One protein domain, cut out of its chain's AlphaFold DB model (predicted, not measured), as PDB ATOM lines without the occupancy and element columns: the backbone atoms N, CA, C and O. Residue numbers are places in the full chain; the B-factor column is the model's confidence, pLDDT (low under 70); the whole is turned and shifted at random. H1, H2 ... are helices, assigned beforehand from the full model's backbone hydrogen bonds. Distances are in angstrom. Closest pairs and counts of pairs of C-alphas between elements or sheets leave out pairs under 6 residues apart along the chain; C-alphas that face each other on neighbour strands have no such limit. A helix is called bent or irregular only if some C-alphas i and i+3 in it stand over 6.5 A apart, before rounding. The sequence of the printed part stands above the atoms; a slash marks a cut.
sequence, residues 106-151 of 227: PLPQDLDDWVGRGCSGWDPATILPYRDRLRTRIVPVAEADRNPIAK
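AT A GLANCE: This is residues 106 to 151 of the 227 residues of the protein "GMC_OxRdtase_N domain-containing protein" of Streptomyces spinoverrucosus (UniProt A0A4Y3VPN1). The printed part is a small folded-back head, made of two helices whose first residues meet, from which one long thin arm sticks out. H1 runs outward, the link after it folds back, H2 begins near the start of H1, and from residue 129 the second half of H2, an unnamed stretch and the one-turn helix H3 stand free as far as residue 151. The printed part has 46 residues, with three named helices in the order H1, H2, H3 and no named strand; the class is all helix, and helices hold 23 of the 46 residues. The whole is extended, with a radius of gyration of the C-alphas of 17.0 A and spans of 49 by 23 by 11 A, much of the length made by the arm.

HOW THE PARTS SIT: H1, residues 108 to 116, and H2, residues 124 to 133, only just touch, with 3 pairs of C-alphas within 8 A. Their closest C-alphas, those of Pro 108 and Pro 124, are 5.3 A apart. The two helices run opposite ways at a steep tilt of 53 degrees, with their centres 13.8 A apart. H3, residues 148 to 151, touches no helix; it is apart from H1 and apart from H2. In H1 every O i to N i+4 pair is within hydrogen-bond range. In H2 1 of 6 such pairs is within range, beside 4 of 7 O i to N i+3 pairs, while H3 is too short for an O i to N i+4 pair and has its 1 O i to N i+3 pair within range.

IN THESE COORDINATES: H1 begins with C-alpha 108 at (-40.252, -30.678, -49.633) and ends with C-alpha 116 at (-38.597, -40.495, -57.097), 12.4 A away. H2, the longest helix with 10 residues, measures 15.2 A from C-alpha 124 to C-alpha 133. It is only just irregular: C-alphas 126 and 129 are 6.6 A apart. H3 measures 5.0 A and ends with C-alpha 151 at (-51.683, -13.787, -27.845).

THE WHOLE: The two C-alphas farthest apart, those of Gly 118 and Ala 144, are 48.9 A from each other, and the first and last printed C-alphas, of Pro 106 and Lys 151, are 27.0 A apart. The printed part has no cut. The link from H1 to H2 has 7 residues and is short; the link from H2 to H3, residues 134 to 147, has 14 and is long. The mean pLDDT of the printed part is 88.2, and residues 137 and 139, both in the long link, are under 70. The mean pLDDT is 98 in H1, 93 in H2 and 78 in H3.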
ATOM      1  N   PRO A 106     -47.002 -28.147 -49.237       93.50
ATOM      2  CA  PRO A 106     -46.440 -29.490 -49.192       93.50
ATOM      3  C   PRO A 106     -45.062 -29.458 -48.524       93.50
ATOM      4  O   PRO A 106     -44.320 -28.476 -48.657       93.50
ATOM      5  N   LEU A 107     -44.710 -30.534 -47.820       96.00
ATOM      6  CA  LEU A 107     -43.348 -30.695 -47.328       96.00
ATOM      7  C   LEU A 107     -42.422 -30.957 -48.526       96.00
ATOM      8  O   LEU A 107     -42.823 -31.672 -49.447       96.00
ATOM      9  N   PRO A 108     -41.190 -30.417 -48.542       97.25
ATOM     10  CA  PRO A 108     -40.252 -30.678 -49.633       97.25
ATOM     11  C   PRO A 108     -40.046 -32.177 -49.902       97.25
ATOM     12  O   PRO A 108     -40.037 -32.597 -51.052       97.25
ATOM     13  N   GLN A 109     -39.988 -32.991 -48.845       97.94
ATOM     14  CA  GLN A 109     -39.806 -34.439 -48.953       97.94
ATOM     15  C   GLN A 109     -40.955 -35.129 -49.702       97.94
ATOM     16  O   GLN A 109     -40.700 -36.044 -50.477       97.94
ATOM     17  N   ASP A 110     -42.201 -34.670 -49.533       98.06
ATOM     18  CA  ASP A 110     -43.348 -35.246 -50.249       98.06
ATOM     19  C   ASP A 110     -43.220 -35.039 -51.769       98.06
ATOM     20  O   ASP A 110     -43.638 -35.879 -52.565       98.06
ATOM     21  N   LEU A 111     -42.629 -33.913 -52.179       98.19
ATOM     22  CA  LEU A 111     -42.406 -33.561 -53.581       98.19
ATOM     23  C   LEU A 111     -41.183 -34.291 -54.156       98.19
ATOM     24  O   LEU A 111     -41.227 -34.759 -55.294       98.19
ATOM     25  N   ASP A 112     -40.123 -34.465 -53.364       98.12
ATOM     26  CA  ASP A 112     -38.987 -35.318 -53.735       98.12
ATOM     27  C   ASP A 112     -39.441 -36.770 -53.966       98.12
ATOM     28  O   ASP A 112     -39.056 -37.399 -54.956       98.12
ATOM     29  N   ASP A 113     -40.341 -37.282 -53.121       98.25
ATOM     30  CA  ASP A 113     -40.954 -38.602 -53.281       98.25
ATOM     31  C   ASP A 113     -41.760 -38.717 -54.586       98.25
ATOM     32  O   ASP A 113     -41.761 -39.774 -55.225       98.25
ATOM     33  N   TRP A 114     -42.436 -37.646 -55.023       98.06
ATOM     34  CA  TRP A 114     -43.123 -37.631 -56.320       98.06
ATOM     35  C   TRP A 114     -42.131 -37.770 -57.473       98.06
ATOM     36  O   TRP A 114     -42.350 -38.574 -58.383       98.06
ATOM     37  N   VAL A 115     -41.016 -37.041 -57.423       98.31
ATOM     38  CA  VAL A 115     -39.951 -37.146 -58.429       98.31
ATOM     39  C   VAL A 115     -39.340 -38.546 -58.430       98.31
ATOM     40  O   VAL A 115     -39.185 -39.138 -59.498       98.31
ATOM     41  N   GLY A 116     -39.082 -39.120 -57.250       97.94
ATOM     42  CA  GLY A 116     -38.597 -40.495 -57.097       97.94
ATOM     43  C   GLY A 116     -39.544 -41.553 -57.678       97.94
ATOM     44  O   GLY A 116     -39.101 -42.623 -58.092       97.94
ATOM     45  N   ARG A 117     -40.844 -41.242 -57.780       98.25
ATOM     46  CA  ARG A 117     -41.880 -42.078 -58.418       98.25
ATOM     47  C   ARG A 117     -42.073 -41.796 -59.913       98.25
ATOM     48  O   ARG A 117     -42.951 -42.397 -60.528       98.25
ATOM     49  N   GLY A 118     -41.260 -40.920 -60.505       98.06
ATOM     50  CA  GLY A 118     -41.274 -40.613 -61.936       98.06
ATOM     51  C   GLY A 118     -42.020 -39.334 -62.323       98.06
ATOM     52  O   GLY A 118     -42.112 -39.037 -63.513       98.06
ATOM     53  N   CYS A 119     -42.516 -38.540 -61.367       97.69
ATOM     54  CA  CYS A 119     -43.121 -37.231 -61.639       97.69
ATOM     55  C   CYS A 119     -42.035 -36.162 -61.859       97.69
ATOM     56  O   CYS A 119     -41.900 -35.215 -61.084       97.69
ATOM     57  N   SER A 120     -41.221 -36.323 -62.904       97.44
ATOM     58  CA  SER A 120     -40.149 -35.377 -63.230       97.44
ATOM     59  C   SER A 120     -40.687 -33.948 -63.392       97.44
ATOM     60  O   SER A 120     -41.707 -33.734 -64.045       97.44
ATOM     61  N   GLY A 121     -39.993 -32.971 -62.799       96.75
ATOM     62  CA  GLY A 121     -40.391 -31.557 -62.813       96.75
ATOM     63  C   GLY A 121     -41.419 -31.157 -61.745       96.75
ATOM     64  O   GLY A 121     -41.861 -30.014 -61.742       96.75
ATOM     65  N   TRP A 122     -41.797 -32.062 -60.836       97.62
ATOM     66  CA  TRP A 122     -42.658 -31.767 -59.680       97.62
ATOM     67  C   TRP A 122     -41.870 -31.639 -58.365       97.62
ATOM     68  O   TRP A 122     -42.398 -31.906 -57.289       97.62
ATOM     69  N   ASP A 123     -40.601 -31.241 -58.451       97.56
ATOM     70  CA  ASP A 123     -39.703 -31.076 -57.307       97.56
ATOM     71  C   ASP A 123     -40.024 -29.816 -56.463       97.56
ATOM     72  O   ASP A 123     -40.742 -28.911 -56.915       97.56
ATOM     73  N   PRO A 124     -39.466 -29.702 -55.240       97.75
ATOM     74  CA  PRO A 124     -39.635 -28.524 -54.389       97.75
ATOM     75  C   PRO A 124     -39.235 -27.197 -55.025       97.75
ATOM     76  O   PRO A 124     -39.918 -26.194 -54.802       97.75
ATOM     77  N   ALA A 125     -38.152 -27.169 -55.803       96.81
ATOM     78  CA  ALA A 125     -37.672 -25.942 -56.428       96.81
ATOM     79  C   ALA A 125     -38.615 -25.470 -57.544       96.81
ATOM     80  O   ALA A 125     -38.725 -24.266 -57.769       96.81
ATOM     81  N   THR A 126     -39.342 -26.386 -58.184       96.19
ATOM     82  CA  THR A 126     -40.353 -26.067 -59.193       96.19
ATOM     83  C   THR A 126     -41.694 -25.669 -58.569       96.19
ATOM     84  O   THR A 126     -42.285 -24.666 -58.971       96.19
ATOM     85  N   ILE A 127     -42.191 -26.416 -57.576       96.12
ATOM     86  CA  ILE A 127     -43.561 -26.246 -57.054       96.12
ATOM     87  C   ILE A 127     -43.670 -25.137 -56.003       96.12
ATOM     88  O   ILE A 127     -44.592 -24.320 -56.063       96.12
ATOM     89  N   LEU A 128     -42.750 -25.067 -55.036       95.12
ATOM     90  CA  LEU A 128     -42.884 -24.142 -53.902       95.12
ATOM     91  C   LEU A 128     -42.912 -22.653 -54.289       95.12
ATOM     92  O   LEU A 128     -43.662 -21.915 -53.639       95.12
ATOM     93  N   PRO A 129     -42.201 -22.179 -55.336       94.25
ATOM     94  CA  PRO A 129     -42.306 -20.786 -55.775       94.25
ATOM     95  C   PRO A 129     -43.711 -20.368 -56.233       94.25
ATOM     96  O   PRO A 129     -44.041 -19.183 -56.197       94.25
ATOM     97  N   TYR A 130     -44.583 -21.305 -56.633       91.44
ATOM     98  CA  TYR A 130     -45.947 -20.957 -57.050       91.44
ATOM     99  C   TYR A 130     -46.804 -20.395 -55.913       91.44
ATOM    100  O   TYR A 130     -47.758 -19.668 -56.200       91.44
ATOM    101  N   ARG A 131     -46.461 -20.657 -54.643       89.00
ATOM    102  CA  ARG A 131     -47.189 -20.091 -53.495       89.00
ATOM    103  C   ARG A 131     -47.234 -18.561 -53.549       89.00
ATOM    104  O   ARG A 131     -48.267 -17.972 -53.249       89.00
ATOM    105  N   ASP A 132     -46.144 -17.936 -53.998       88.12
ATOM    106  CA  ASP A 132     -45.989 -16.480 -54.028       88.12
ATOM    107  C   ASP A 132     -46.815 -15.866 -55.176       88.12
ATOM    108  O   ASP A 132     -47.054 -14.662 -55.221       88.12
ATOM    109  N   ARG A 133     -47.302 -16.707 -56.102       88.94
ATOM    110  CA  ARG A 133     -48.188 -16.320 -57.207       88.94
ATOM    111  C   ARG A 133     -49.667 -16.477 -56.860       88.94
ATOM    112  O   ARG A 133     -50.509 -16.016 -57.637       88.94
ATOM    113  N   LEU A 134     -50.008 -17.148 -55.760       86.56
ATOM    114  CA  LEU A 134     -51.395 -17.307 -55.326       86.56
ATOM    115  C   LEU A 134     -51.927 -15.980 -54.779       86.56
ATOM    116  O   LEU A 134     -51.244 -15.269 -54.046       86.56
ATOM    117  N   ARG A 135     -53.182 -15.651 -55.106       76.19
ATOM    118  CA  ARG A 135     -53.880 -14.490 -54.532       76.19
ATOM    119  C   ARG A 135     -54.359 -14.813 -53.115       76.19
ATOM    120  O   ARG A 135     -55.556 -14.889 -52.858       76.19
ATOM    121  N   THR A 136     -53.421 -15.014 -52.197       75.88
ATOM    122  CA  THR A 136     -53.725 -15.290 -50.791       75.88
ATOM    123  C   THR A 136     -53.710 -13.989 -50.004       75.88
ATOM    124  O   THR A 136     -52.665 -13.370 -49.816       75.88
ATOM    125  N   ARG A 137     -54.877 -13.566 -49.513       68.31
ATOM    126  CA  ARG A 137     -54.972 -12.447 -48.573       68.31
ATOM    127  C   ARG A 137     -54.863 -12.990 -47.153       68.31
ATOM    128  O   ARG A 137     -55.829 -13.528 -46.621       68.31
ATOM    129  N   ILE A 138     -53.699 -12.824 -46.531       73.56
ATOM    130  CA  ILE A 138     -53.547 -13.094 -45.099       73.56
ATOM    131  C   ILE A 138     -54.257 -11.963 -44.352       73.56
ATOM    132  O   ILE A 138     -53.776 -10.832 -44.313       73.56
ATOM    133  N   VAL A 139     -55.433 -12.257 -43.802       69.81
ATOM    134  CA  VAL A 139     -56.154 -11.338 -42.920       69.81
ATOM    135  C   VAL A 139     -55.890 -11.787 -41.487       69.81
ATOM    136  O   VAL A 139     -56.307 -12.887 -41.121       69.81
ATOM    137  N   PRO A 140     -55.194 -10.982 -40.665       71.00
ATOM    138  CA  PRO A 140     -55.103 -11.257 -39.242       71.00
ATOM    139  C   PRO A 140     -56.512 -11.360 -38.662       71.00
ATOM    140  O   PRO A 140     -57.369 -10.540 -38.989       71.00
ATOM    141  N   VAL A 141     -56.737 -12.337 -37.783       73.94
ATOM    142  CA  VAL A 141     -58.007 -12.475 -37.057       73.94
ATOM    143  C   VAL A 141     -58.381 -11.119 -36.443       73.94
ATOM    144  O   VAL A 141     -57.508 -10.425 -35.897       73.94
ATOM    145  N   ALA A 142     -59.649 -10.716 -36.583       73.44
ATOM    146  CA  ALA A 142     -60.147  -9.460 -36.030       73.44
ATOM    147  C   ALA A 142     -59.862  -9.411 -34.525       73.44
ATOM    148  O   ALA A 142     -59.915 -10.438 -33.859       73.44
ATOM    149  N   GLU A 143     -59.532  -8.238 -33.981       76.31
ATOM    150  CA  GLU A 143     -59.069  -8.136 -32.591       76.31
ATOM    151  C   GLU A 143     -60.067  -8.710 -31.575       76.31
ATOM    152  O   GLU A 143     -59.647  -9.379 -30.636       76.31
ATOM    153  N   ALA A 144     -61.367  -8.549 -31.835       78.06
ATOM    154  CA  ALA A 144     -62.445  -9.117 -31.026       78.06
ATOM    155  C   ALA A 144     -62.477 -10.660 -31.010       78.06
ATOM    156  O   ALA A 144     -62.930 -11.246 -30.032       78.06
ATOM    157  N   ASP A 145     -61.968 -11.310 -32.060       73.56
ATOM    158  CA  ASP A 145     -61.980 -12.770 -32.231       73.56
ATOM    159  C   ASP A 145     -60.625 -13.413 -31.876       73.56
ATOM    160  O   ASP A 145     -60.438 -14.628 -31.995       73.56
ATOM    161  N   ARG A 146     -59.631 -12.616 -31.454       79.69
ATOM    162  CA  ARG A 146     -58.312 -13.128 -31.058       79.69
ATOM    163  C   ARG A 146     -58.401 -13.790 -29.690       79.69
ATOM    164  O   ARG A 146     -58.730 -13.151 -28.697       79.69
ATOM    165  N   ASN A 147     -58.008 -15.059 -29.619       80.94
ATOM    166  CA  ASN A 147     -57.896 -15.772 -28.352       80.94
ATOM    167  C   ASN A 147     -56.765 -15.161 -27.484       80.94
ATOM    168  O   ASN A 147     -55.607 -15.181 -27.922       80.94
ATOM    169  N   PRO A 148     -57.048 -14.673 -26.257       79.88
ATOM    170  CA  PRO A 148     -56.032 -14.127 -25.351       79.88
ATOM    171  C   PRO A 148     -54.890 -15.110 -25.061       79.88
ATOM    172  O   PRO A 148     -53.734 -14.704 -24.991       79.88
ATOM    173  N   ILE A 149     -55.189 -16.412 -24.991       81.38
ATOM    174  CA  ILE A 149     -54.188 -17.468 -24.778       81.38
ATOM    175  C   ILE A 149     -53.214 -17.528 -25.959       81.38
ATOM    176  O   ILE A 149     -52.007 -17.626 -25.762       81.38
ATOM    177  N   ALA A 150     -53.716 -17.425 -27.193       76.94
ATOM    178  CA  ALA A 150     -52.864 -17.419 -28.380       76.94
ATOM    179  C   ALA A 150     -51.958 -16.178 -28.414       76.94
ATOM    180  O   ALA A 150     -50.787 -16.280 -28.778       76.94
ATOM    181  N   LYS A 151     -52.472 -15.019 -27.978       72.88
ATOM    182  CA  LYS A 151     -51.683 -13.787 -27.845       72.88
ATOM    183  C   LYS A 151     -50.561 -13.950 -26.817       72.88
ATOM    184  O   LYS A 151     -49.424 -13.594 -27.117       72.88
TER     185      LYS A 151